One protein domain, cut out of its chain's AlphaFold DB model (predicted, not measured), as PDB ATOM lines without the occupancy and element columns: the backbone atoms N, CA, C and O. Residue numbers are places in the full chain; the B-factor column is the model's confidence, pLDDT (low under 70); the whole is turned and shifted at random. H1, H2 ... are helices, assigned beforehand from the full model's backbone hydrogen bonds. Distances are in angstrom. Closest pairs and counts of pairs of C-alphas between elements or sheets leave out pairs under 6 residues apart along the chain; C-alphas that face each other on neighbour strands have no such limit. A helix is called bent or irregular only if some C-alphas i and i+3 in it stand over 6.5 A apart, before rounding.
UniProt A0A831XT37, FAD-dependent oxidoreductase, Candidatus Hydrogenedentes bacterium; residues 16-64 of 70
ATOM      1  N   HIS A  16     -38.167   9.283 -52.248       88.31
ATOM      2  CA  HIS A  16     -38.649   7.960 -52.644       88.31
ATOM      3  C   HIS A  16     -37.833   6.827 -52.005       88.31
ATOM      4  O   HIS A  16     -38.398   5.830 -51.563       88.31
ATOM      5  N   MET A  17     -36.514   7.000 -51.898       87.75
ATOM      6  CA  MET A  17     -35.611   6.004 -51.317       87.75
ATOM      7  C   MET A  17     -35.643   5.973 -49.786       87.75
ATOM      8  O   MET A  17     -35.355   4.929 -49.200       87.75
ATOM      9  N   GLN A  18     -36.034   7.069 -49.132       88.50
ATOM     10  CA  GLN A  18     -36.067   7.164 -47.670       88.50
ATOM     11  C   GLN A  18     -36.948   6.068 -47.042       88.50
ATOM     12  O   GLN A  18     -36.586   5.488 -46.020       88.50
ATOM     13  N   SER A  19     -38.073   5.715 -47.675       88.00
ATOM     14  CA  SER A  19     -38.925   4.615 -47.200       88.00
ATOM     15  C   SER A  19     -38.295   3.238 -47.435       88.00
ATOM     16  O   SER A  19     -38.469   2.345 -46.606       88.00
ATOM     17  N   SER A  20     -37.535   3.069 -48.520       89.31
ATOM     18  CA  SER A  20     -36.891   1.805 -48.904       89.31
ATOM     19  C   SER A  20     -35.624   1.502 -48.104       89.31
ATOM     20  O   SER A  20     -35.272   0.337 -47.941       89.31
ATOM     21  N   ILE A  21     -34.964   2.522 -47.537       89.50
ATOM     22  CA  ILE A  21     -33.707   2.351 -46.787       89.50
ATOM     23  C   ILE A  21     -33.831   1.382 -45.606       89.50
ATOM     24  O   ILE A  21     -32.858   0.755 -45.209       89.50
ATOM     25  N   ARG A  22     -35.037   1.274 -45.046       87.06
ATOM     26  CA  ARG A  22     -35.375   0.473 -43.864       87.06
ATOM     27  C   ARG A  22     -35.742  -0.973 -44.200       87.06
ATOM     28  O   ARG A  22     -35.964  -1.759 -43.284       87.06
ATOM     29  N   VAL A  23     -35.800  -1.337 -45.483       91.88
ATOM     30  CA  VAL A  23     -35.937  -2.737 -45.897       91.88
ATOM     31  C   VAL A  23     -34.592  -3.435 -45.685       91.88
ATOM     32  O   VAL A  23     -33.525  -2.854 -45.890       91.88
ATOM     33  N   MET A  24     -34.646  -4.706 -45.285       91.06
ATOM     34  CA  MET A  24     -33.487  -5.520 -44.915       91.06
ATOM     35  C   MET A  24     -32.278  -5.437 -45.873       91.06
ATOM     36  O   MET A  24     -31.177  -5.225 -45.365       91.06
ATOM     37  N   PRO A  25     -32.415  -5.527 -47.216       88.69
ATOM     38  CA  PRO A  25     -31.252  -5.508 -48.099       88.69
ATOM     39  C   PRO A  25     -30.549  -4.145 -48.110       88.69
ATOM     40  O   PRO A  25     -29.323  -4.098 -48.160       88.69
ATOM     41  N   CYS A  26     -31.288  -3.038 -47.992       89.38
ATOM     42  CA  CYS A  26     -30.715  -1.692 -47.948       89.38
ATOM     43  C   CYS A  26     -29.961  -1.430 -46.633       89.38
ATOM     44  O   CYS A  26     -28.849  -0.894 -46.646       89.38
ATOM     45  N   CYS A  27     -30.522  -1.848 -45.497       90.31
ATOM     46  CA  CYS A  27     -29.823  -1.797 -44.210       90.31
ATOM     47  C   CYS A  27     -28.557  -2.667 -44.224       90.31
ATOM     48  O   CYS A  27     -27.505  -2.233 -43.762       90.31
ATOM     49  N   TYR A  28     -28.656  -3.879 -44.778       91.44
ATOM     50  CA  TYR A  28     -27.554  -4.833 -44.834       91.44
ATOM     51  C   TYR A  28     -26.377  -4.298 -45.655       91.44
ATOM     52  O   TYR A  28     -25.261  -4.214 -45.144       91.44
ATOM     53  N   ILE A  29     -26.626  -3.861 -46.895       91.88
ATOM     54  CA  ILE A  29     -25.555  -3.403 -47.791       91.88
ATOM     55  C   ILE A  29     -24.852  -2.151 -47.255       91.88
ATOM     56  O   ILE A  29     -23.630  -2.039 -47.323       91.88
ATOM     57  N   THR A  30     -25.609  -1.216 -46.671       93.50
ATOM     58  CA  THR A  30     -25.043   0.014 -46.097       93.50
ATOM     59  C   THR A  30     -24.255  -0.267 -44.817       93.50
ATOM     60  O   THR A  30     -23.190   0.317 -44.621       93.50
ATOM     61  N   GLY A  31     -24.718  -1.204 -43.982       93.94
ATOM     62  CA  GLY A  31     -23.976  -1.685 -42.816       93.94
ATOM     63  C   GLY A  31     -22.665  -2.371 -43.202       93.94
ATOM     64  O   GLY A  31     -21.615  -2.048 -42.648       93.94
ATOM     65  N   GLN A  32     -22.703  -3.252 -44.205       94.69
ATOM     66  CA  GLN A  32     -21.511  -3.911 -44.739       94.69
ATOM     67  C   GLN A  32     -20.510  -2.887 -45.295       94.69
ATOM     68  O   GLN A  32     -19.327  -2.943 -44.963       94.69
ATOM     69  N   ALA A  33     -20.977  -1.911 -46.080       94.50
ATOM     70  CA  ALA A  33     -20.133  -0.847 -46.622       94.50
ATOM     71  C   ALA A  33     -19.432  -0.035 -45.524       94.50
ATOM     72  O   ALA A  33     -18.229   0.203 -45.610       94.50
ATOM     73  N   VAL A  34     -20.152   0.346 -44.467       95.00
ATOM     74  CA  VAL A  34     -19.563   1.070 -43.332       95.00
ATOM     75  C   VAL A  34     -18.549   0.216 -42.574       95.00
ATOM     76  O   VAL A  34     -17.488   0.726 -42.226       95.00
ATOM     77  N   GLY A  35     -18.830  -1.071 -42.357       94.62
ATOM     78  CA  GLY A  35     -17.894  -1.983 -41.696       94.62
ATOM     79  C   GLY A  35     -16.568  -2.107 -42.451       94.62
ATOM     80  O   GLY A  35     -15.501  -1.960 -41.860       94.62
ATOM     81  N   VAL A  36     -16.628  -2.290 -43.773       95.56
ATOM     82  CA  VAL A  36     -15.426  -2.355 -44.620       95.56
ATOM     83  C   VAL A  36     -14.696  -1.016 -44.646       95.56
ATOM     84  O   VAL A  36     -13.476  -0.985 -44.523       95.56
ATOM     85  N   ALA A  37     -15.424   0.098 -44.757       94.88
ATOM     86  CA  ALA A  37     -14.828   1.430 -44.731       94.88
ATOM     87  C   ALA A  37     -14.112   1.712 -43.399       94.88
ATOM     88  O   ALA A  37     -13.023   2.284 -43.399       94.88
ATOM     89  N   ALA A  38     -14.690   1.282 -42.273       94.50
ATOM     90  CA  ALA A  38     -14.073   1.393 -40.955       94.50
ATOM     91  C   ALA A  38     -12.788   0.558 -40.857       94.50
ATOM     92  O   ALA A  38     -11.772   1.063 -40.382       94.50
ATOM     93  N   ALA A  39     -12.812  -0.683 -41.356       94.00
ATOM     94  CA  ALA A  39     -11.632  -1.544 -41.405       94.00
ATOM     95  C   ALA A  39     -10.517  -0.930 -42.268       94.00
ATOM     96  O   ALA A  39      -9.384  -0.823 -41.817       94.00
ATOM     97  N   MET A  40     -10.846  -0.424 -43.461       93.94
ATOM     98  CA  MET A  40      -9.887   0.257 -44.342       93.94
ATOM     99  C   MET A  40      -9.281   1.510 -43.701       93.94
ATOM    100  O   MET A  40      -8.086   1.763 -43.847       93.94
ATOM    101  N   ALA A  41     -10.098   2.305 -43.005       93.19
ATOM    102  CA  ALA A  41      -9.628   3.488 -42.291       93.19
ATOM    103  C   ALA A  41      -8.639   3.109 -41.176       93.19
ATOM    104  O   ALA A  41      -7.584   3.731 -41.057       93.19
ATOM    105  N   ALA A  42      -8.948   2.054 -40.410       91.94
ATOM    106  CA  ALA A  42      -8.079   1.537 -39.356       91.94
ATOM    107  C   ALA A  42      -6.766   0.948 -39.905       91.94
ATOM    108  O   ALA A  42      -5.703   1.258 -39.377       91.94
ATOM    109  N   GLU A  43      -6.824   0.153 -40.980       91.38
ATOM    110  CA  GLU A  43      -5.651  -0.453 -41.635       91.38
ATOM    111  C   GLU A  43      -4.704   0.597 -42.229       91.38
ATOM    112  O   GLU A  43      -3.487   0.484 -42.104       91.38
ATOM    113  N   GLY A  44      -5.253   1.621 -42.886       85.25
ATOM    114  CA  GLY A  44      -4.467   2.639 -43.584       85.25
ATOM    115  C   GLY A  44      -3.990   3.801 -42.709       85.25
ATOM    116  O   GLY A  44      -3.309   4.687 -43.219       85.25
ATOM    117  N   GLY A  45      -4.391   3.860 -41.433       85.25
ATOM    118  CA  GLY A  45      -4.190   5.049 -40.594       85.25
ATOM    119  C   GLY A  45      -4.884   6.302 -41.151       85.25
ATOM    120  O   GLY A  45      -4.460   7.428 -40.893       85.25
ATOM    121  N   LEU A  46      -5.932   6.112 -41.957       83.94
ATOM    122  CA  LEU A  46      -6.657   7.174 -42.648       83.94
ATOM    123  C   LEU A  46      -7.849   7.625 -41.796       83.94
ATOM    124  O   LEU A  46      -8.503   6.830 -41.125       83.94
ATOM    125  N   GLY A  47      -8.198   8.911 -41.868       86.69
ATOM    126  CA  GLY A  47      -9.488   9.372 -41.350       86.69
ATOM    127  C   GLY A  47     -10.651   8.756 -42.139       86.69
ATOM    128  O   GLY A  47     -10.483   8.344 -43.285       86.69
ATOM    129  N   THR A  48     -11.869   8.769 -41.587       88.12
ATOM    130  CA  THR A  48     -13.055   8.200 -42.267       88.12
ATOM    131  C   THR A  48     -13.352   8.847 -43.624       88.12
ATOM    132  O   THR A  48     -13.983   8.237 -44.481       88.12
ATOM    133  N   ARG A  49     -12.858  10.072 -43.849       89.12
ATOM    134  CA  ARG A  49     -12.940  10.807 -45.123       89.12
ATOM    135  C   ARG A  49     -11.860  10.426 -46.144       89.12
ATOM    136  O   ARG A  49     -11.976  10.815 -47.297       89.12
ATOM    137  N   GLY A  50     -10.814   9.716 -45.724       88.12
ATOM    138  CA  GLY A  50      -9.705   9.271 -46.575       88.12
ATOM    139  C   GLY A  50      -9.920   7.896 -47.208       88.12
ATOM    140  O   GLY A  50      -9.060   7.423 -47.943       88.12
ATOM    141  N   VAL A  51     -11.050   7.237 -46.929       92.19
ATOM    142  CA  VAL A  51     -11.375   5.923 -47.493       92.19
ATOM    143  C   VAL A  51     -11.621   6.056 -48.998       92.19
ATOM    144  O   VAL A  51     -12.553   6.733 -49.433       92.19
ATOM    145  N   ALA A  52     -10.800   5.379 -49.803       93.00
ATOM    146  CA  ALA A  52     -10.954   5.363 -51.253       93.00
ATOM    147  C   ALA A  52     -12.214   4.580 -51.660       93.00
ATOM    148  O   ALA A  52     -12.280   3.359 -51.512       93.00
ATOM    149  N   VAL A  53     -13.206   5.283 -52.215       92.94
ATOM    150  CA  VAL A  53     -14.515   4.707 -52.577       92.94
ATOM    151  C   VAL A  53     -14.387   3.562 -53.587       92.94
ATOM    152  O   VAL A  53     -15.046   2.539 -53.429       92.94
ATOM    153  N   GLY A  54     -13.503   3.691 -54.581       94.31
ATOM    154  CA  GLY A  54     -13.283   2.633 -55.572       94.31
ATOM    155  C   GLY A  54     -12.735   1.344 -54.951       94.31
ATOM    156  O   GLY A  54     -13.169   0.251 -55.301       94.31
ATOM    157  N   GLU A  55     -11.834   1.452 -53.972       93.62
ATOM    158  CA  GLU A  55     -11.321   0.281 -53.255       93.62
ATOM    159  C   GLU A  55     -12.393  -0.354 -52.367       93.62
ATOM    160  O   GLU A  55     -12.552  -1.574 -52.365       93.62
ATOM    161  N   LEU A  56     -13.187   0.470 -51.684       94.56
ATOM    162  CA  LEU A  56     -14.329   0.008 -50.903       94.56
ATOM    163  C   LEU A  56     -15.314  -0.793 -51.773       94.56
ATOM    164  O   LEU A  56     -15.713  -1.896 -51.402       94.56
ATOM    165  N   GLN A  57     -15.667  -0.278 -52.952       94.94
ATOM    166  CA  GLN A  57     -16.552  -0.955 -53.902       94.94
ATOM    167  C   GLN A  57     -15.953  -2.270 -54.419       94.94
ATOM    168  O   GLN A  57     -16.669  -3.269 -54.490       94.94
ATOM    169  N   ARG A  58     -14.646  -2.308 -54.725       94.94
ATOM    170  CA  ARG A  58     -13.953  -3.550 -55.118       94.94
ATOM    171  C   ARG A  58     -14.018  -4.609 -54.022       94.94
ATOM    172  O   ARG A  58     -14.399  -5.742 -54.311       94.94
ATOM    173  N   ARG A  59     -13.706  -4.245 -52.772       94.88
ATOM    174  CA  ARG A  59     -13.783  -5.165 -51.624       94.88
ATOM    175  C   ARG A  59     -15.207  -5.671 -51.406       94.88
ATOM    176  O   ARG A  59     -15.406  -6.866 -51.214       94.88
ATOM    177  N   LEU A  60     -16.206  -4.790 -51.501       95.06
ATOM    178  CA  LEU A  60     -17.616  -5.171 -51.384       95.06
ATOM    179  C   LEU A  60     -18.037  -6.163 -52.477       95.06
ATOM    180  O   LEU A  60     -18.600  -7.207 -52.153       95.06
ATOM    181  N   LYS A  61     -17.716  -5.890 -53.748       94.56
ATOM    182  CA  LYS A  61     -17.978  -6.822 -54.861       94.56
ATOM    183  C   LYS A  61     -17.273  -8.164 -54.662       94.56
ATOM    184  O   LYS A  61     -17.877  -9.202 -54.905       94.56
ATOM    185  N   GLY A  62     -16.031  -8.152 -54.169       94.06
ATOM    186  CA  GLY A  62     -15.277  -9.364 -53.836       94.06
ATOM    187  C   GLY A  62     -15.950 -10.234 -52.768       94.06
ATOM    188  O   GLY A  62     -15.819 -11.452 -52.802       94.06
ATOM    189  N   MET A  63     -16.733  -9.633 -51.868       93.69
ATOM    190  CA  MET A  63     -17.557 -10.345 -50.879       93.69
ATOM    191  C   MET A  63     -18.962 -10.707 -51.393       93.69
ATOM    192  O   MET A  63     -19.807 -11.132 -50.607       93.69
ATOM    193  N   GLY A  64     -19.245 -10.517 -52.685       92.25
ATOM    194  CA  GLY A  64     -20.537 -10.837 -53.295       92.25
ATOM    195  C   GLY A  64     -21.598  -9.736 -53.187       92.25
ATOM    196  O   GLY A  64     -22.773 -10.001 -53.432       92.25
TER     197      GLY A  64
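What this domain is: This is residues 16 to 64 of the 70 residues of the protein "FAD-dependent oxidoreductase" of Candidatus Hydrogenedentes bacterium (UniProt A0A831XT37). One long helix, H2, makes the length of this domain, with a short piece of helix, H1, near its residue 24; past Gly 44 the backbone folds back through residues 45 to 52, and H3 then packs steeply across one side of H2, on residues 32 to 40. The contacts are few: H2 and H3 make the one pair of helices that touch. The printed part has 49 residues with three named helices, H1, H2 and H3 in that order along the chain, and no named strand; the class is all helix, with 36 of the 49 residues in named helices. The whole is loose, with a radius of gyration of the C-alphas of 12.2 A, and elongated, spanning 35 by 22 by 14 A.

How they stand to each other: Start with H1, residues 16 to 20, and go on to H2, residues 24 to 44. These two are close but not clearly touching: the closest C-alphas, those of Ser 20 and Cys 26, are 7.2 A apart. Now look at H3, residues 53 to 62, which touches H2 with 8 pairs of C-alphas within 8 A; H2 touches H3 with residues 32 to 40 alone. The closest C-alphas of H2 and H3 are those of Ala 37 and Leu 56, 6.4 A apart. The two helices run opposite ways at a steep tilt of 63 degrees, and their centres are 10.2 A apart. H1 and H3 are apart. On the backbone, every O i to N i+4 pair is within hydrogen-bond range in H2 and H3. In H1, 0 of 1 such pairs is within range, beside 1 of 2 O i to N i+3 pairs.

Where its parts are: Find C-alpha 16 at (-38.649, 7.960, -52.644), where H1 begins; it ends at Ser 20, and it is neither bent nor irregular, but only just: C-alphas 16 and 19 are 6.4 A apart. H2 begins at C-alpha 24, at (-33.487, -5.520, -44.915), and runs 30.2 A to Gly 44, where x has risen to -4.467. H3 runs 14.1 A from Val 53 to C-alpha 62 at (-15.277, -9.364, -53.836); compare the y of C-alpha 53, 4.707, to see it fall along this helix.

The domain as a whole: The two C-alphas farthest apart are those of His 16 and Gly 45, at 36.6 A, while the first and last printed C-alphas, those of His 16 and Gly 64, are 26.1 A apart. The printed part has no cut. The link from H1 to H2 is tight, with 3 residues, and the link from H2 to H3 is short, with 8 residues. The mean pLDDT of the printed part is 91.6, and no printed residue is under 70.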